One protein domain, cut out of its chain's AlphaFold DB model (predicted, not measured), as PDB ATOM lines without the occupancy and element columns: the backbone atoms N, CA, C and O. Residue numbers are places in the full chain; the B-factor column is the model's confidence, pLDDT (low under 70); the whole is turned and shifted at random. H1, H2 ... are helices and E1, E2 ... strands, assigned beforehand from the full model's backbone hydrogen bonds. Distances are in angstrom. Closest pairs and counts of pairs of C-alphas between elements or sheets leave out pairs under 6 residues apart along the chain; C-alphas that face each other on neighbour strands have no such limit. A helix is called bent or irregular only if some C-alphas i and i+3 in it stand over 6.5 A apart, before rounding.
ATOM      1  N   ILE A   4      29.158 -46.671  29.091       98.62
ATOM      2  CA  ILE A   4      28.650 -46.274  30.405       98.62
ATOM      3  C   ILE A   4      28.439 -44.760  30.383       98.62
ATOM      4  O   ILE A   4      29.385 -43.995  30.192       98.62
ATOM      5  N   TYR A   5      27.206 -44.302  30.578       98.31
ATOM      6  CA  TYR A   5      26.937 -42.883  30.779       98.31
ATOM      7  C   TYR A   5      26.986 -42.557  32.275       98.31
ATOM      8  O   TYR A   5      26.072 -42.895  33.025       98.31
ATOM      9  N   ALA A   6      28.046 -41.872  32.700       97.19
ATOM     10  CA  ALA A   6      28.309 -41.521  34.096       97.19
ATOM     11  C   ALA A   6      27.765 -40.131  34.491       97.19
ATOM     12  O   ALA A   6      28.028 -39.643  35.584       97.19
ATOM     13  N   GLY A   7      27.031 -39.450  33.603       95.06
ATOM     14  CA  GLY A   7      26.425 -38.157  33.918       95.06
ATOM     15  C   GLY A   7      25.225 -38.286  34.864       95.06
ATOM     16  O   GLY A   7      24.432 -39.222  34.756       95.06
ATOM     17  N   TYR A   8      25.055 -37.303  35.754       93.62
ATOM     18  CA  TYR A   8      23.916 -37.238  36.674       93.62
ATOM     19  C   TYR A   8      22.556 -37.301  35.959       93.62
ATOM     20  O   TYR A   8      22.388 -36.876  34.810       93.62
ATOM     21  N   ALA A   9      21.522 -37.723  36.693       92.62
ATOM     22  CA  ALA A   9      20.145 -37.499  36.264       92.62
ATOM     23  C   ALA A   9      19.954 -36.020  35.869       92.62
ATOM     24  O   ALA A   9      20.493 -35.117  36.508       92.62
ATOM     25  N   LYS A  10      19.177 -35.753  34.812       94.81
ATOM     26  CA  LYS A  10      18.950 -34.405  34.234       94.81
ATOM     27  C   LYS A  10      20.122 -33.758  33.479       94.81
ATOM     28  O   LYS A  10      19.999 -32.579  33.126       94.81
ATOM     29  N   THR A  11      21.178 -34.496  33.136       96.31
ATOM     30  CA  THR A  11      22.248 -34.001  32.238       96.31
ATOM     31  C   THR A  11      22.152 -34.507  30.794       96.31
ATOM     32  O   THR A  11      23.089 -34.338  30.029       96.31
ATOM     33  N   GLY A  12      21.008 -35.075  30.391       95.12
ATOM     34  CA  GLY A  12      20.789 -35.571  29.022       95.12
ATOM     35  C   GLY A  12      20.622 -37.088  28.907       95.12
ATOM     36  O   GLY A  12      20.625 -37.602  27.794       95.12
ATOM     37  N   THR A  13      20.417 -37.795  30.026       96.69
ATOM     38  CA  THR A  13      20.265 -39.264  30.087       96.69
ATOM     39  C   THR A  13      19.280 -39.815  29.052       96.69
ATOM     40  O   THR A  13      19.650 -40.676  28.263       96.69
ATOM     41  N   LYS A  14      18.067 -39.249  28.966       96.44
ATOM     42  CA  LYS A  14      17.042 -39.668  27.989       96.44
ATOM     43  C   LYS A  14      17.451 -39.446  26.532       96.44
ATOM     44  O   LYS A  14      17.156 -40.278  25.683       96.44
ATOM     45  N   THR A  15      18.127 -38.336  26.240       97.06
ATOM     46  CA  THR A  15      18.633 -38.051  24.890       97.06
ATOM     47  C   THR A  15      19.726 -39.043  24.514       97.06
ATOM     48  O   THR A  15      19.688 -39.601  23.425       97.06
ATOM     49  N   MET A  16      20.657 -39.327  25.427       97.56
ATOM     50  CA  MET A  16      21.710 -40.311  25.179       97.56
ATOM     51  C   MET A  16      21.165 -41.730  25.041       97.56
ATOM     52  O   MET A  16      21.610 -42.452  24.155       97.56
ATOM     53  N   ALA A  17      20.166 -42.111  25.842       98.00
ATOM     54  CA  ALA A  17      19.486 -43.392  25.676       98.00
ATOM     55  C   ALA A  17      18.866 -43.531  24.279       98.00
ATOM     56  O   ALA A  17      19.021 -44.569  23.641       98.00
ATOM     57  N   ALA A  18      18.216 -42.475  23.776       98.12
ATOM     58  CA  ALA A  18      17.669 -42.464  22.422       98.12
ATOM     59  C   ALA A  18      18.766 -42.630  21.355       98.12
ATOM     60  O   ALA A  18      18.623 -43.480  20.483       98.12
ATOM     61  N   VAL A  19      19.885 -41.906  21.473       98.06
ATOM     62  CA  VAL A  19      21.034 -42.032  20.554       98.06
ATOM     63  C   VAL A  19      21.601 -43.456  20.548       98.06
ATOM     64  O   VAL A  19      21.870 -44.015  19.488       98.06
ATOM     65  N   PHE A  20      21.769 -44.077  21.716       98.25
ATOM     66  CA  PHE A  20      22.257 -45.456  21.791       98.25
ATOM     67  C   PHE A  20      21.279 -46.443  21.147       98.25
ATOM     68  O   PHE A  20      21.701 -47.316  20.389       98.25
ATOM     69  N   ASN A  21      19.978 -46.265  21.378       97.69
ATOM     70  CA  ASN A  21      18.950 -47.081  20.737       97.69
ATOM     71  C   ASN A  21      18.937 -46.902  19.208       97.69
ATOM     72  O   ASN A  21      18.774 -47.887  18.491       97.69
ATOM     73  N   GLU A  22      19.169 -45.690  18.691       98.25
ATOM     74  CA  GLU A  22      19.319 -45.439  17.246       98.25
ATOM     75  C   GLU A  22      20.538 -46.158  16.646       98.25
ATOM     76  O   GLU A  22      20.483 -46.621  15.507       98.25
ATOM     77  N   PHE A  23      21.612 -46.338  17.419       97.19
ATOM     78  CA  PHE A  23      22.757 -47.177  17.039       97.19
ATOM     79  C   PHE A  23      22.516 -48.685  17.217       97.19
ATOM     80  O   PHE A  23      23.430 -49.485  17.008       97.19
ATOM     81  N   GLY A  24      21.299 -49.091  17.582       98.25
ATOM     82  CA  GLY A  24      20.922 -50.490  17.766       98.25
ATOM     83  C   GLY A  24      21.462 -51.110  19.055       98.25
ATOM     84  O   GLY A  24      21.591 -52.330  19.129       98.25
ATOM     85  N   TYR A  25      21.819 -50.300  20.054       98.50
ATOM     86  CA  TYR A  25      22.293 -50.803  21.343       98.50
ATOM     87  C   TYR A  25      21.122 -51.212  22.231       98.50
ATOM     88  O   TYR A  25      20.141 -50.477  22.357       98.50
ATOM     89  N   ASN A  26      21.259 -52.349  22.917       98.25
ATOM     90  CA  ASN A  26      20.378 -52.672  24.034       98.25
ATOM     91  C   ASN A  26      20.711 -51.753  25.222       98.25
ATOM     92  O   ASN A  26      21.736 -51.947  25.886       98.25
ATOM     93  N   THR A  27      19.875 -50.738  25.454       98.38
ATOM     94  CA  THR A  27      20.149 -49.662  26.416       98.38
ATOM     95  C   THR A  27      19.237 -49.732  27.628       98.38
ATOM     96  O   THR A  27      18.017 -49.772  27.480       98.38
ATOM     97  N   TYR A  28      19.816 -49.694  28.829       98.44
ATOM     98  CA  TYR A  28      19.053 -49.632  30.077       98.44
ATOM     99  C   TYR A  28      19.119 -48.231  30.696       98.44
ATOM    100  O   TYR A  28      20.200 -47.684  30.934       98.44
ATOM    101  N   ASP A  29      17.946 -47.671  30.986       97.75
ATOM    102  CA  ASP A  29      17.734 -46.427  31.725       97.75
ATOM    103  C   ASP A  29      17.097 -46.771  33.095       97.75
ATOM    104  O   ASP A  29      16.959 -47.934  33.479       97.75
ATOM    105  N   PHE A  30      16.720 -45.763  33.877       96.56
ATOM    106  CA  PHE A  30      16.169 -45.863  35.224       96.56
ATOM    107  C   PHE A  30      15.061 -46.914  35.383       96.56
ATOM    108  O   PHE A  30      15.039 -47.643  36.375       96.56
ATOM    109  N   PHE A  31      14.128 -46.991  34.429       95.12
ATOM    110  CA  PHE A  31      13.011 -47.930  34.523       95.12
ATOM    111  C   PHE A  31      13.446 -49.365  34.239       95.12
ATOM    112  O   PHE A  31      13.024 -50.265  34.958       95.12
ATOM    113  N   GLU A  32      14.315 -49.585  33.255       97.38
ATOM    114  CA  GLU A  32      14.881 -50.896  32.942       97.38
ATOM    115  C   GLU A  32      15.717 -51.419  34.116       97.38
ATOM    116  O   GLU A  32      15.553 -52.574  34.512       97.38
ATOM    117  N   HIS A  33      16.530 -50.563  34.754       97.38
ATOM    118  CA  HIS A  33      17.282 -50.931  35.963       97.38
ATOM    119  C   HIS A  33      16.356 -51.380  37.092       97.38
ATOM    120  O   HIS A  33      16.602 -52.409  37.720       97.38
ATOM    121  N   GLY A  34      15.274 -50.636  37.338       96.25
ATOM    122  CA  GLY A  34      14.298 -50.976  38.371       96.25
ATOM    123  C   GLY A  34      13.485 -52.230  38.046       96.25
ATOM    124  O   GLY A  34      13.223 -53.043  38.934       96.25
ATOM    125  N   TYR A  35      13.110 -52.407  36.780       95.56
ATOM    126  CA  TYR A  35      12.260 -53.506  36.331       95.56
ATOM    127  C   TYR A  35      13.019 -54.835  36.252       95.56
ATOM    128  O   TYR A  35      12.567 -55.827  36.826       95.56
ATOM    129  N   TYR A  36      14.179 -54.858  35.592       96.75
ATOM    130  CA  TYR A  36      14.956 -56.084  35.385       96.75
ATOM    131  C   TYR A  36      15.893 -56.406  36.550       96.75
ATOM    132  O   TYR A  36      16.125 -57.581  36.829       96.75
ATOM    133  N   HIS A  37      16.415 -55.388  37.244       97.38
ATOM    134  CA  HIS A  37      17.475 -55.561  38.244       97.38
ATOM    135  C   HIS A  37      17.197 -54.868  39.582       97.38
ATOM    136  O   HIS A  37      18.101 -54.674  40.395       97.38
ATOM    137  N   GLY A  38      15.948 -54.490  39.861       96.94
ATOM    138  CA  GLY A  38      15.615 -53.745  41.076       96.94
ATOM    139  C   GLY A  38      15.890 -54.510  42.378       96.94
ATOM    140  O   GLY A  38      16.017 -53.899  43.439       96.94
ATOM    141  N   LYS A  39      15.981 -55.847  42.363       96.81
ATOM    142  CA  LYS A  39      16.347 -56.627  43.562       96.81
ATOM    143  C   LYS A  39      17.860 -56.641  43.769       96.81
ATOM    144  O   LYS A  39      18.307 -56.419  44.890       96.81
ATOM    145  N   GLU A  40      18.601 -56.855  42.696       97.75
ATOM    146  CA  GLU A  40      20.055 -56.883  42.621       97.75
ATOM    147  C   GLU A  40      20.625 -55.517  42.989       97.75
ATOM    148  O   GLU A  40      21.469 -55.433  43.874       97.75
ATOM    149  N   TRP A  41      20.073 -54.437  42.430       97.38
ATOM    150  CA  TRP A  41      20.470 -53.074  42.773       97.38
ATOM    151  C   TRP A  41      20.247 -52.740  44.242       97.38
ATOM    152  O   TRP A  41      21.103 -52.124  44.866       97.38
ATOM    153  N   ARG A  42      19.129 -53.179  44.833       97.25
ATOM    154  CA  ARG A  42      18.921 -53.009  46.278       97.25
ATOM    155  C   ARG A  42      19.979 -53.763  47.073       97.25
ATOM    156  O   ARG A  42      20.540 -53.181  47.992       97.25
ATOM    157  N   LYS A  43      20.263 -55.018  46.717       96.75
ATOM    158  CA  LYS A  43      21.318 -55.802  47.367       96.75
ATOM    159  C   LYS A  43      22.658 -55.064  47.285       96.75
ATOM    160  O   LYS A  43      23.253 -54.810  48.318       96.75
ATOM    161  N   ILE A  44      23.054 -54.627  46.091       96.12
ATOM    162  CA  ILE A  44      24.293 -53.875  45.853       96.12
ATOM    163  C   ILE A  44      24.368 -52.611  46.717       96.12
ATOM    164  O   ILE A  44      25.364 -52.381  47.393       96.12
ATOM    165  N   ILE A  45      23.300 -51.815  46.747       94.88
ATOM    166  CA  ILE A  45      23.263 -50.556  47.502       94.88
ATOM    167  C   ILE A  45      23.370 -50.785  49.020       94.88
ATOM    168  O   ILE A  45      23.896 -49.928  49.730       94.88
ATOM    169  N   TYR A  46      22.847 -51.899  49.541       94.19
ATOM    170  CA  TYR A  46      22.845 -52.170  50.984       94.19
ATOM    171  C   TYR A  46      24.019 -53.025  51.466       94.19
ATOM    172  O   TYR A  46      24.427 -52.875  52.614       94.19
ATOM    173  N   GLU A  47      24.527 -53.924  50.627       94.69
ATOM    174  CA  GLU A  47      25.484 -54.972  51.005       94.69
ATOM    175  C   GLU A  47      26.829 -54.840  50.273       94.69
ATOM    176  O   GLU A  47      27.792 -55.496  50.661       94.69
ATOM    177  N   GLY A  48      26.915 -53.983  49.251       93.38
ATOM    178  CA  GLY A  48      28.075 -53.850  48.373       93.38
ATOM    179  C   GLY A  48      27.950 -54.669  47.087       93.38
ATOM    180  O   GLY A  48      27.087 -55.538  46.946       93.38
ATOM    181  N   SER A  49      28.812 -54.357  46.124       94.94
ATOM    182  CA  SER A  49      28.867 -54.990  44.807       94.94
ATOM    183  C   SER A  49      30.137 -55.814  44.624       94.94
ATOM    184  O   SER A  49      31.134 -55.649  45.325       94.94
ATOM    185  N   THR A  50      30.099 -56.697  43.633       96.19
ATOM    186  CA  THR A  50      31.288 -57.298  43.029       96.19
ATOM    187  C   THR A  50      31.252 -57.075  41.521       96.19
ATOM    188  O   THR A  50      30.178 -56.899  40.938       96.19
ATOM    189  N   ALA A  51      32.407 -57.149  40.858       95.56
ATOM    190  CA  ALA A  51      32.460 -57.077  39.398       95.56
ATOM    191  C   ALA A  51      31.563 -58.141  38.724       95.56
ATOM    192  O   ALA A  51      30.934 -57.876  37.699       95.56
ATOM    193  N   ASP A  52      31.444 -59.334  39.316       97.25
ATOM    194  CA  ASP A  52      30.620 -60.418  38.773       97.25
ATOM    195  C   ASP A  52      29.113 -60.153  38.890       97.25
ATOM    196  O   ASP A  52      28.346 -60.604  38.033       97.25
ATOM    197  N   ASP A  53      28.673 -59.379  39.889       97.81
ATOM    198  CA  ASP A  53      27.274 -58.951  39.978       97.81
ATOM    199  C   ASP A  53      26.888 -58.111  38.755       97.81
ATOM    200  O   ASP A  53      25.870 -58.391  38.114       97.81
ATOM    201  N   PHE A  54      27.742 -57.157  38.369       98.25
ATOM    202  CA  PHE A  54      27.524 -56.334  37.179       98.25
ATOM    203  C   PHE A  54      27.647 -57.137  35.887       98.25
ATOM    204  O   PHE A  54      26.812 -56.958  34.998       98.25
ATOM    205  N   ARG A  55      28.616 -58.065  35.784       98.19
ATOM    206  CA  ARG A  55      28.734 -58.953  34.612       98.19
ATOM    207  C   ARG A  55      27.474 -59.788  34.393       98.19
ATOM    208  O   ARG A  55      27.051 -59.977  33.253       98.19
ATOM    209  N   ARG A  56      26.867 -60.286  35.476       97.62
ATOM    210  CA  ARG A  56      25.619 -61.058  35.419       97.62
ATOM    211  C   ARG A  56      24.431 -60.185  35.026       97.62
ATOM    212  O   ARG A  56      23.644 -60.608  34.185       97.62
ATOM    213  N   MET A  57      24.294 -59.004  35.628       97.56
ATOM    214  CA  MET A  57      23.191 -58.078  35.337       97.56
ATOM    215  C   MET A  57      23.230 -57.603  33.882       97.56
ATOM    216  O   MET A  57      22.228 -57.666  33.181       97.56
ATOM    217  N   TYR A  58      24.405 -57.207  33.394       98.31
ATOM    218  CA  TYR A  58      24.550 -56.504  32.118       98.31
ATOM    219  C   TYR A  58      25.140 -57.357  30.991       98.31
ATOM    220  O   TYR A  58      25.675 -56.819  30.018       98.31
ATOM    221  N   LYS A  59      25.056 -58.691  31.099       96.94
ATOM    222  CA  LYS A  59      25.629 -59.637  30.126       96.94
ATOM    223  C   LYS A  59      25.248 -59.294  28.681       96.94
ATOM    224  O   LYS A  59      26.124 -59.245  27.822       96.94
ATOM    225  N   ASP A  60      23.969 -59.003  28.460       97.00
ATOM    226  CA  ASP A  60      23.395 -58.740  27.138       97.00
ATOM    227  C   ASP A  60      23.025 -57.256  26.945       97.00
ATOM    228  O   ASP A  60      22.227 -56.918  26.073       97.00
ATOM    229  N   VAL A  61      23.584 -56.359  27.768       98.50
ATOM    230  CA  VAL A  61      23.331 -54.911  27.726       98.50
ATOM    231  C   VAL A  61      24.534 -54.186  27.120       98.50
ATOM    232  O   VAL A  61      25.694 -54.394  27.497       98.50
ATOM    233  N   ASP A  62      24.257 -53.326  26.143       98.69
ATOM    234  CA  ASP A  62      25.265 -52.586  25.389       98.69
ATOM    235  C   ASP A  62      25.549 -51.214  26.000       98.69
ATOM    236  O   ASP A  62      26.707 -50.793  26.026       98.69
ATOM    237  N   ALA A  63      24.521 -50.523  26.493       98.62
ATOM    238  CA  ALA A  63      24.657 -49.192  27.066       98.62
ATOM    239  C   ALA A  63      23.805 -49.017  28.322       98.62
ATOM    240  O   ALA A  63      22.706 -49.556  28.434       98.62
ATOM    241  N   ILE A  64      24.308 -48.233  29.269       98.56
ATOM    242  CA  ILE A  64      23.609 -47.947  30.523       98.56
ATOM    243  C   ILE A  64      23.654 -46.455  30.837       98.56
ATOM    244  O   ILE A  64      24.674 -45.792  30.621       98.56
ATOM    245  N   VAL A  65      22.539 -45.926  31.338       98.31
ATOM    246  CA  VAL A  65      22.389 -44.509  31.686       98.31
ATOM    247  C   VAL A  65      21.585 -44.319  32.973       98.31
ATOM    248  O   VAL A  65      20.911 -45.237  33.441       98.31
ATOM    249  N   ASP A  66      21.594 -43.081  33.476       96.62
ATOM    250  CA  ASP A  66      20.774 -42.596  34.597       96.62
ATOM    251  C   ASP A  66      21.042 -43.333  35.924       96.62
ATOM    252  O   ASP A  66      22.065 -43.980  36.112       96.62
ATOM    253  N   THR A  67      20.174 -43.159  36.910       95.19
ATOM    254  CA  THR A  67      20.307 -43.739  38.245       95.19
ATOM    255  C   THR A  67      20.118 -45.261  38.167       95.19
ATOM    256  O   THR A  67      19.140 -45.705  37.562       95.19
ATOM    257  N   PRO A  68      20.981 -46.082  38.791       95.81
ATOM    258  CA  PRO A  68      22.058 -45.725  39.727       95.81
ATOM    259  C   PRO A  68      23.458 -45.604  39.093       95.81
ATOM    260  O   PRO A  68      24.439 -45.452  39.810       95.81
ATOM    261  N   ILE A  69      23.568 -45.639  37.767       96.44
ATOM    262  CA  ILE A  69      24.830 -45.781  37.030       96.44
ATOM    263  C   ILE A  69      25.859 -44.703  37.357       96.44
ATOM    264  O   ILE A  69      27.011 -45.040  37.583       96.44
ATOM    265  N   TYR A  70      25.474 -43.427  37.441       93.81
ATOM    266  CA  TYR A  70      26.434 -42.354  37.753       93.81
ATOM    267  C   TYR A  70      27.048 -42.458  39.159       93.81
ATOM    268  O   TYR A  70      28.029 -41.777  39.432       93.81
ATOM    269  N   ILE A  71      26.474 -43.273  40.052       94.00
ATOM    270  CA  ILE A  71      27.018 -43.535  41.391       94.00
ATOM    271  C   ILE A  71      28.029 -44.683  41.337       94.00
ATOM    272  O   ILE A  71      29.048 -44.605  42.003       94.00
ATOM    273  N   PHE A  72      27.744 -45.715  40.537       95.94
ATOM    274  CA  PHE A  72      28.485 -46.983  40.510       95.94
ATOM    275  C   PHE A  72      29.317 -47.175  39.231       95.94
ATOM    276  O   PHE A  72      29.594 -48.301  38.816       95.94
ATOM    277  N   TRP A  73      29.626 -46.097  38.506       96.56
ATOM    278  CA  TRP A  73      30.242 -46.219  37.182       96.56
ATOM    279  C   TRP A  73      31.658 -46.806  37.255       96.56
ATOM    280  O   TRP A  73      32.058 -47.480  36.308       96.56
ATOM    281  N   GLU A  74      32.386 -46.587  38.354       95.88
ATOM    282  CA  GLU A  74      33.739 -47.115  38.566       95.88
ATOM    283  C   GLU A  74      33.706 -48.632  38.763       95.88
ATOM    284  O   GLU A  74      34.374 -49.366  38.037       95.88
ATOM    285  N   GLU A  75      32.844 -49.128  39.650       96.62
ATOM    286  CA  GLU A  75      32.703 -50.562  39.914       96.62
ATOM    287  C   GLU A  75      32.135 -51.307  38.696       96.62
ATOM    288  O   GLU A  75      32.482 -52.459  38.420       96.62
ATOM    289  N   ILE A  76      31.283 -50.642  37.908       98.00
ATOM    290  CA  ILE A  76      30.819 -51.186  36.630       98.00
ATOM    291  C   ILE A  76      31.954 -51.201  35.592       98.00
ATOM    292  O   ILE A  76      32.035 -52.144  34.801       98.00
ATOM    293  N   LEU A  77      32.838 -50.200  35.577       98.06
ATOM    294  CA  LEU A  77      34.002 -50.179  34.688       98.06
ATOM    295  C   LEU A  77      34.985 -51.306  35.028       98.06
ATOM    296  O   LEU A  77      35.512 -51.935  34.116       98.06
ATOM    297  N   GLU A  78      35.173 -51.644  36.305       97.81
ATOM    298  CA  GLU A  78      35.966 -52.820  36.707       97.81
ATOM    299  C   GLU A  78      35.399 -54.129  36.120       97.81
ATOM    300  O   GLU A  78      36.137 -55.035  35.712       97.81
ATOM    301  N   ALA A  79      34.071 -54.228  36.022       98.06
ATOM    302  CA  ALA A  79      33.387 -55.348  35.381       98.06
ATOM    303  C   ALA A  79      33.445 -55.310  33.841       98.06
ATOM    304  O   ALA A  79      33.335 -56.355  33.193       98.06
ATOM    305  N   TYR A  80      33.625 -54.136  33.241       98.19
ATOM    306  CA  TYR A  80      33.648 -53.932  31.791       98.19
ATOM    307  C   TYR A  80      34.749 -52.935  31.392       98.19
ATOM    308  O   TYR A  80      34.437 -51.828  30.952       98.19
ATOM    309  N   PRO A  81      36.036 -53.322  31.498       98.06
ATOM    310  CA  PRO A  81      37.164 -52.392  31.365       98.06
ATOM    311  C   PRO A  81      37.294 -51.768  29.969       98.06
ATOM    312  O   PRO A  81      37.861 -50.689  29.820       98.06
ATOM    313  N   ASP A  82      36.738 -52.418  28.945       98.00
ATOM    314  CA  ASP A  82      36.753 -51.919  27.567       98.00
ATOM    315  C   ASP A  82      35.625 -50.913  27.268       98.00
ATOM    316  O   ASP A  82      35.612 -50.293  26.195       98.00
ATOM    317  N   ALA A  83      34.663 -50.744  28.184       98.44
ATOM    318  CA  ALA A  83      33.531 -49.849  27.987       98.44
ATOM    319  C   ALA A  83      33.986 -48.384  27.944       98.44
ATOM    320  O   ALA A  83      34.829 -47.930  28.716       98.44
ATOM    321  N   LYS A  84      33.402 -47.608  27.028       98.31
ATOM    322  CA  LYS A  84      33.657 -46.167  26.950       98.31
ATOM    323  C   LYS A  84      32.799 -45.429  27.962       98.31
ATOM    324  O   LYS A  84      31.612 -45.714  28.087       98.31
ATOM    325  N   ILE A  85      33.383 -44.441  28.629       98.12
ATOM    326  CA  ILE A  85      32.656 -43.578  29.559       98.12
ATOM    327  C   ILE A  85      32.254 -42.296  28.843       98.12
ATOM    328  O   ILE A  85      33.078 -41.643  28.203       98.12
ATOM    329  N   ILE A  86      30.983 -41.930  28.974       97.56
ATOM    330  CA  ILE A  86      30.454 -40.638  28.544       97.56
ATOM    331  C   ILE A  86      29.991 -39.877  29.780       97.56
ATOM    332  O   ILE A  86      29.189 -40.374  30.567       97.56
ATOM    333  N   PHE A  87      30.477 -38.649  29.928       95.44
ATOM    334  CA  PHE A  87      30.100 -37.757  31.013       95.44
ATOM    335  C   PHE A  87      29.682 -36.409  30.433       95.44
ATOM    336  O   PHE A  87      30.508 -35.670  29.898       95.44
ATOM    337  N   CYS A  88      28.390 -36.090  30.517       93.50
ATOM    338  CA  CYS A  88      27.885 -34.774  30.136       93.50
ATOM    339  C   CYS A  88      27.536 -33.967  31.383       93.50
ATOM    340  O   CYS A  88      26.865 -34.451  32.301       93.50
ATOM    341  N   THR A  89      27.970 -32.711  31.375       92.19
ATOM    342  CA  THR A  89      27.703 -31.741  32.433       92.19
ATOM    343  C   THR A  89      26.648 -30.737  31.997       92.19
ATOM    344  O   THR A  89      26.321 -30.570  30.822       92.19
ATOM    345  N   ARG A  90      26.087 -30.059  32.991       91.44
ATOM    346  CA  ARG A  90      25.131 -28.970  32.849       91.44
ATOM    347  C   ARG A  90      25.423 -27.977  33.968       91.44
ATOM    348  O   ARG A  90      25.863 -28.404  35.026       91.44
ATOM    349  N   SER A  91      25.174 -26.683  33.758       95.31
ATOM    350  CA  SER A  91      25.362 -25.700  34.832       95.31
ATOM    351  C   SER A  91      24.521 -26.048  36.063       95.31
ATOM    352  O   SER A  91      23.343 -26.391  35.920       95.31
ATOM    353  N   ASP A  92      25.108 -25.908  37.251       93.00
ATOM    354  CA  ASP A  92      24.498 -26.311  38.525       93.00
ATOM    355  C   ASP A  92      23.115 -25.696  38.735       93.00
ATOM    356  O   ASP A  92      22.173 -26.393  39.103       93.00
ATOM    357  N   GLU A  93      22.952 -24.407  38.427       94.94
ATOM    358  CA  GLU A  93      21.671 -23.711  38.570       94.94
ATOM    359  C   GLU A  93      20.579 -24.349  37.697       94.94
ATOM    360  O   GLU A  93      19.470 -24.650  38.156       94.94
ATOM    361  N   SER A  94      20.893 -24.595  36.422       94.62
ATOM    362  CA  SER A  94      19.919 -25.136  35.477       94.62
ATOM    363  C   SER A  94      19.646 -26.621  35.724       94.62
ATOM    364  O   SER A  94      18.505 -27.073  35.565       94.62
ATOM    365  N   TRP A  95      20.664 -27.368  36.156       95.06
ATOM    366  CA  TRP A  95      20.537 -28.748  36.600       95.06
ATOM    367  C   TRP A  95      19.652 -28.843  37.844       95.06
ATOM    368  O   TRP A  95      18.636 -29.537  37.802       95.06
ATOM    369  N   LEU A  96      19.941 -28.068  38.894       94.25
ATOM    370  CA  LEU A  96      19.206 -28.088  40.160       94.25
ATOM    371  C   LEU A  96      17.733 -27.723  39.961       94.25
ATOM    372  O   LEU A  96      16.848 -28.384  40.509       94.25
ATOM    373  N   LYS A  97      17.445 -26.707  39.138       95.81
ATOM    374  CA  LYS A  97      16.070 -26.348  38.764       95.81
ATOM    375  C   LYS A  97      15.348 -27.514  38.083       95.81
ATOM    376  O   LYS A  97      14.189 -27.794  38.393       95.81
ATOM    377  N   SER A  98      16.023 -28.206  37.163       94.94
ATOM    378  CA  SER A  98      15.461 -29.355  36.446       94.94
ATOM    379  C   SER A  98      15.252 -30.567  37.359       94.94
ATOM    380  O   SER A  98      14.211 -31.223  37.275       94.94
ATOM    381  N   PHE A  99      16.204 -30.831  38.251       93.56
ATOM    382  CA  PHE A  99      16.161 -31.925  39.214       93.56
ATOM    383  C   PHE A  99      15.049 -31.721  40.242       93.56
ATOM    384  O   PHE A  99      14.199 -32.595  40.394       93.56
ATOM    385  N   LYS A 100      14.947 -30.527  40.850       94.38
ATOM    386  CA  LYS A 100      13.846 -30.174  41.766       94.38
ATOM    387  C   LYS A 100      12.478 -30.344  41.112       94.38
ATOM    388  O   LYS A 100      11.577 -30.909  41.725       94.38
ATOM    389  N   LYS A 101      12.325 -29.908  39.855       96.19
ATOM    390  CA  LYS A 101      11.079 -30.103  39.099       96.19
ATOM    391  C   LYS A 101      10.748 -31.590  38.926       96.19
ATOM    392  O   LYS A 101       9.593 -31.967  39.102       96.19
ATOM    393  N   GLN A 102      11.736 -32.426  38.596       93.94
ATOM    394  CA  GLN A 102      11.526 -33.870  38.467       93.94
ATOM    395  C   GLN A 102      11.152 -34.502  39.811       93.94
ATOM    396  O   GLN A 102      10.166 -35.225  39.867       93.94
ATOM    397  N   MET A 103      11.885 -34.202  40.886       92.38
ATOM    398  CA  MET A 103      11.593 -34.744  42.219       92.38
ATOM    399  C   MET A 103      10.202 -34.340  42.707       92.38
ATOM    400  O   MET A 103       9.475 -35.174  43.233       92.38
ATOM    401  N   HIS A 104       9.803 -33.085  42.473       93.50
ATOM    402  CA  HIS A 104       8.455 -32.626  42.791       93.50
ATOM    403  C   HIS A 104       7.395 -33.437  42.038       93.50
ATOM    404  O   HIS A 104       6.492 -33.964  42.670       93.50
ATOM    405  N   SER A 105       7.546 -33.612  40.721       92.94
ATOM    406  CA  SER A 105       6.621 -34.414  39.908       92.94
ATOM    407  C   SER A 105       6.549 -35.872  40.380       92.94
ATOM    408  O   SER A 105       5.459 -36.400  40.565       92.94
ATOM    409  N   LEU A 106       7.680 -36.515  40.684       90.12
ATOM    410  CA  LEU A 106       7.678 -37.887  41.211       90.12
ATOM    411  C   LEU A 106       6.975 -38.009  42.574       90.12
ATOM    412  O   LEU A 106       6.488 -39.088  42.906       90.12
ATOM    413  N   ALA A 107       6.928 -36.934  43.363       88.62
ATOM    414  CA  ALA A 107       6.249 -36.911  44.654       88.62
ATOM    415  C   ALA A 107       4.752 -36.572  44.550       88.62
ATOM    416  O   ALA A 107       3.988 -36.961  45.432       88.62
ATOM    417  N   THR A 108       4.330 -35.837  43.517       92.06
ATOM    418  CA  THR A 108       2.967 -35.288  43.424       92.06
ATOM    419  C   THR A 108       2.102 -35.900  42.329       92.06
ATOM    420  O   THR A 108       0.883 -35.789  42.429       92.06
ATOM    421  N   GLU A 109       2.677 -36.568  41.324       94.81
ATOM    422  CA  GLU A 109       1.914 -37.195  40.238       94.81
ATOM    423  C   GLU A 109       1.095 -38.392  40.750       94.81
ATOM    424  O   GLU A 109       1.670 -39.445  41.064       94.81
ATOM    425  N   PRO A 110      -0.252 -38.297  40.806       93.56
ATOM    426  CA  PRO A 110      -1.069 -39.295  41.489       93.56
ATOM    427  C   PRO A 110      -0.928 -40.685  40.878       93.56
ATOM    428  O   PRO A 110      -0.790 -41.663  41.602       93.56
ATOM    429  N   LEU A 111      -0.894 -40.785  39.546       91.88
ATOM    430  CA  LEU A 111      -0.765 -42.071  38.853       91.88
ATOM    431  C   LEU A 111       0.549 -42.781  39.190       91.88
ATOM    432  O   LEU A 111       0.556 -43.991  39.404       91.88
ATOM    433  N   TYR A 112       1.651 -42.035  39.283       91.19
ATOM    434  CA  TYR A 112       2.957 -42.597  39.615       91.19
ATOM    435  C   TYR A 112       3.020 -43.071  41.074       91.19
ATOM    436  O   TYR A 112       3.593 -44.127  41.362       91.19
ATOM    437  N   VAL A 113       2.394 -42.327  41.991       90.25
ATOM    438  CA  VAL A 113       2.273 -42.712  43.405       90.25
ATOM    439  C   VAL A 113       1.362 -43.933  43.560       90.25
ATOM    440  O   VAL A 113       1.744 -44.908  44.205       90.25
ATOM    441  N   PHE A 114       0.191 -43.936  42.921       92.62
ATOM    442  CA  PHE A 114      -0.744 -45.061  42.968       92.62
ATOM    443  C   PHE A 114      -0.129 -46.337  42.396       92.62
ATOM    444  O   PHE A 114      -0.221 -47.393  43.022       92.62
ATOM    445  N   MET A 115       0.552 -46.242  41.251       92.62
ATOM    446  CA  MET A 115       1.236 -47.380  40.640       92.62
ATOM    447  C   MET A 115       2.209 -48.033  41.629       92.62
ATOM    448  O   MET A 115       2.205 -49.257  41.759       92.62
ATOM    449  N   GLN A 116       2.999 -47.232  42.349       91.81
ATOM    450  CA  GLN A 116       3.988 -47.716  43.315       91.81
ATOM    451  C   GLN A 116       3.387 -48.449  44.517       91.81
ATOM    452  O   GLN A 116       4.023 -49.349  45.057       91.81
ATOM    453  N   LEU A 117       2.184 -48.070  44.943       89.06
ATOM    454  CA  LEU A 117       1.558 -48.624  46.145       89.06
ATOM    455  C   LEU A 117       0.677 -49.840  45.849       89.06
ATOM    456  O   LEU A 117       0.627 -50.771  46.648       89.06
ATOM    457  N   PHE A 118      -0.012 -49.838  44.708       90.44
ATOM    458  CA  PHE A 118      -1.113 -50.772  44.451       90.44
ATOM    459  C   PHE A 118      -0.805 -51.853  43.414       90.44
ATOM    460  O   PHE A 118      -1.667 -52.678  43.119       90.44
ATOM    461  N   SER A 119       0.412 -51.897  42.872       91.31
ATOM    462  CA  SER A 119       0.841 -52.975  41.977       91.31
ATOM    463  C   SER A 119       2.073 -53.692  42.519       91.31
ATOM    464  O   SER A 119       2.935 -53.087  43.152       91.31
ATOM    465  N   TYR A 120       2.183 -54.996  42.253       89.25
ATOM    466  CA  TYR A 120       3.345 -55.784  42.671       89.25
ATOM    467  C   TYR A 120       4.651 -55.243  42.066       89.25
ATOM    468  O   TYR A 120       5.641 -55.049  42.775       89.25
ATOM    469  N   SER A 121       4.638 -54.961  40.759       89.44
ATOM    470  CA  SER A 121       5.770 -54.364  40.044       89.44
ATOM    471  C   SER A 121       6.065 -52.950  40.542       89.44
ATOM    472  O   SER A 121       7.225 -52.616  40.770       89.44
ATOM    473  N   GLY A 122       5.035 -52.145  40.800       93.06
ATOM    474  CA  GLY A 122       5.190 -50.806  41.356       93.06
ATOM    475  C   GLY A 122       5.758 -50.800  42.770       93.06
ATOM    476  O   GLY A 122       6.607 -49.963  43.059       93.06
ATOM    477  N   TRP A 123       5.399 -51.758  43.627       93.75
ATOM    478  CA  TRP A 123       6.019 -51.898  44.947       93.75
ATOM    479  C   TRP A 123       7.497 -52.294  44.839       93.75
ATOM    480  O   TRP A 123       8.344 -51.837  45.610       93.75
ATOM    481  N   GLY A 124       7.835 -53.137  43.857       94.94
ATOM    482  CA  GLY A 124       9.222 -53.426  43.487       94.94
ATOM    483  C   GLY A 124       9.986 -52.159  43.095       94.94
ATOM    484  O   GLY A 124      11.032 -51.874  43.683       94.94
ATOM    485  N   HIS A 125       9.412 -51.380  42.175       95.00
ATOM    486  CA  HIS A 125       9.937 -50.089  41.729       95.00
ATOM    487  C   HIS A 125      10.107 -49.109  42.891       95.00
ATOM    488  O   HIS A 125      11.168 -48.518  43.037       95.00
ATOM    489  N   HIS A 126       9.120 -49.004  43.780       95.00
ATOM    490  CA  HIS A 126       9.168 -48.145  44.961       95.00
ATOM    491  C   HIS A 126      10.351 -48.476  45.879       95.00
ATOM    492  O   HIS A 126      11.089 -47.597  46.315       95.00
ATOM    493  N   LYS A 127      10.587 -49.763  46.154       95.75
ATOM    494  CA  LYS A 127      11.744 -50.173  46.964       95.75
ATOM    495  C   LYS A 127      13.070 -49.871  46.269       95.75
ATOM    496  O   LYS A 127      14.051 -49.567  46.943       95.75
ATOM    497  N   PHE A 128      13.122 -50.005  44.944       96.31
ATOM    498  CA  PHE A 128      14.302 -49.655  44.157       96.31
ATOM    499  C   PHE A 128      14.568 -48.144  44.205       96.31
ATOM    500  O   PHE A 128      15.676 -47.739  44.548       96.31
ATOM    501  N   THR A 129      13.548 -47.309  43.982       94.38
ATOM    502  CA  THR A 129      13.688 -45.846  44.030       94.38
ATOM    503  C   THR A 129      14.118 -45.352  45.413       94.38
ATOM    504  O   THR A 129      14.984 -44.483  45.504       94.38
ATOM    505  N   GLN A 130      13.594 -45.947  46.493       93.88
ATOM    506  CA  GLN A 130      14.038 -45.654  47.860       93.88
ATOM    507  C   GLN A 130      15.521 -45.986  48.083       93.88
ATOM    508  O   GLN A 130      16.242 -45.195  48.695       93.88
ATOM    509  N   ALA A 131      15.996 -47.130  47.579       95.00
ATOM    510  CA  ALA A 131      17.404 -47.505  47.694       95.00
ATOM    511  C   ALA A 131      18.312 -46.531  46.929       95.00
ATOM    512  O   ALA A 131      19.287 -46.042  47.498       95.00
ATOM    513  N   CYS A 132      17.951 -46.164  45.695       93.62
ATOM    514  CA  CYS A 132      18.682 -45.160  44.916       93.62
ATOM    515  C   CYS A 132      18.718 -43.783  45.603       93.62
ATOM    516  O   CYS A 132      19.736 -43.093  45.574       93.62
ATOM    517  N   GLY A 133      17.622 -43.377  46.252       90.31
ATOM    518  CA  GLY A 133      17.593 -42.142  47.040       90.31
ATOM    519  C   GLY A 133      18.575 -42.177  48.216       90.31
ATOM    520  O   GLY A 133      19.259 -41.190  48.485       90.31
ATOM    521  N   LYS A 134      18.700 -43.329  48.888       86.06
ATOM    522  CA  LYS A 134      19.651 -43.513  49.994       86.06
ATOM    523  C   LYS A 134      21.107 -43.446  49.523       86.06
ATOM    524  O   LYS A 134      21.909 -42.784  50.183       86.06
ATOM    525  N   SER A 135      21.448 -44.098  48.407       85.19
ATOM    526  CA  SER A 135      22.817 -44.074  47.871       85.19
ATOM    527  C   SER A 135      23.239 -42.657  47.487       85.19
ATOM    528  O   SER A 135      24.328 -42.233  47.856       85.19
ATOM    529  N   TYR A 136      22.345 -41.882  46.861       81.38
ATOM    530  CA  TYR A 136      22.610 -40.483  46.510       81.38
ATOM    531  C   TYR A 136      22.988 -39.631  47.729       81.38
ATOM    532  O   TYR A 136      23.967 -38.888  47.699       81.38
ATOM    533  N   ILE A 137      22.230 -39.761  48.824       76.25
ATOM    534  CA  ILE A 137      22.509 -39.037  50.068       76.25
ATOM    535  C   ILE A 137      23.879 -39.455  50.613       76.25
ATOM    536  O   ILE A 137      24.704 -38.593  50.897       76.25
ATOM    537  N   SER A 138      24.155 -40.759  50.699       70.88
ATOM    538  CA  SER A 138      25.431 -41.275  51.215       70.88
ATOM    539  C   SER A 138      26.646 -40.745  50.444       70.88
ATOM    540  O   SER A 138      27.618 -40.309  51.057       70.88
ATOM    541  N   THR A 139      26.585 -40.739  49.110       67.75
ATOM    542  CA  THR A 139      27.680 -40.262  48.253       67.75
ATOM    543  C   THR A 139      27.868 -38.746  48.354       67.75
ATOM    544  O   THR A 139      28.999 -38.275  48.437       67.75
ATOM    545  N   GLN A 140      26.780 -37.969  48.420       63.88
ATOM    546  CA  GLN A 140      26.875 -36.512  48.568       63.88
ATOM    547  C   GLN A 140      27.465 -36.110  49.926       63.88
ATOM    548  O   GLN A 140      28.223 -35.145  49.997       63.88
ATOM    549  N   PHE A 141      27.142 -36.851  50.993       54.22
ATOM    550  CA  PHE A 141      27.803 -36.682  52.285       54.22
ATOM    551  C   PHE A 141      29.303 -36.965  52.154       54.22
ATOM    552  O   PHE A 141      30.094 -36.113  52.529       54.22
ATOM    553  N   TYR A 142      29.714 -38.085  51.554       52.81
ATOM    554  CA  TYR A 142      31.138 -38.398  51.382       52.81
ATOM    555  C   TYR A 142      31.919 -37.273  50.673       52.81
ATOM    556  O   TYR A 142      32.910 -36.799  51.216       52.81
ATOM    557  N   ILE A 143      31.412 -36.757  49.547       59.06
ATOM    558  CA  ILE A 143      32.062 -35.684  48.765       59.06
ATOM    559  C   ILE A 143      32.193 -34.364  49.548       59.06
ATOM    560  O   ILE A 143      33.122 -33.600  49.314       59.06
ATOM    561  N   LEU A 144      31.268 -34.057  50.462       47.22
ATOM    562  CA  LEU A 144      31.304 -32.811  51.243       47.22
ATOM    563  C   LEU A 144      32.277 -32.856  52.433       47.22
ATOM    564  O   LEU A 144      32.556 -31.807  53.013       47.22
ATOM    565  N   TYR A 145      32.764 -34.042  52.812       47.25
ATOM    566  CA  TYR A 145      33.624 -34.250  53.983       47.25
ATOM    567  C   TYR A 145      35.003 -34.851  53.643       47.25
ATOM    568  O   TYR A 145      35.743 -35.211  54.562       47.25
TER     569      TYR A 145
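Overview. This is residues 4 to 145 of the 146 residues of an uncharacterized protein of Ciona intestinalis (UniProt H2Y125). Helices H1 to H4 and the short strand E1 are set round a middle of loop, residues 58 to 72, and H5, H6 and H7 make an open three-sided frame on one side. H6 joins H5 to H7 at the frame's closed end, and H7, the longest helix, packs on H2. The printed part has 142 residues and is mostly helix, in the order H1, H2, H3, H4, E1, H5, H6, H7. It is compact, with a radius of gyration of the C-alphas of 15.1 A and spans of 42 by 39 by 37 A.

Along the chain. H1, residues 13 to 22, begins at C-alpha (20.265, -39.264, 30.087). H2, residues 30 to 47, is 20.5 A long; it has a kink of 93 degrees near residue 37 and is irregular, with C-alphas 36 and 39 8.3 A apart. H3 holds residues 51 to 57, H4 73 to 79, E1 84 to 86. H5, residues 92 to 108, is 23.8 A long, and H6 holds residues 110 to 118. H7, residues 120 to 144, is 37.2 A long and ends at C-alpha (31.304, -32.811, 51.243).

Arrangement. H1 touches no helix. Residues 27 to 28 pair with 63 to 64, parallel; E1 pairs with no named strand, but its residues 85 to 86 pair with 4 to 5, parallel. H2 and H7 touch at a steep tilt of 57 degrees, closest at the C-alphas of Gly 38 and Phe 128, 5.3 A. H3 and H4 touch, about perpendicular at 86 degrees, closest at C-alphas 51 and 79, 4.5 A. H6 and H7 touch only at the corner, closest at C-alphas 116 and 122, 3.9 A. H5 and H7 are apart. Every O i to N i+4 pair is within hydrogen-bond range in H1, H3, H4, H5, H6 and H7; in H2, 12 of 14 are.

Size, cuts and confidence. The C-alphas farthest apart, of Asp 82 and Pro 110, are 42.2 A apart. The printed part has no cut, and the link from H3 to H4 is long. Residues 106 to 111 and 140 to 145 stand free; pLDDT is under 70 at residues 139 to 145.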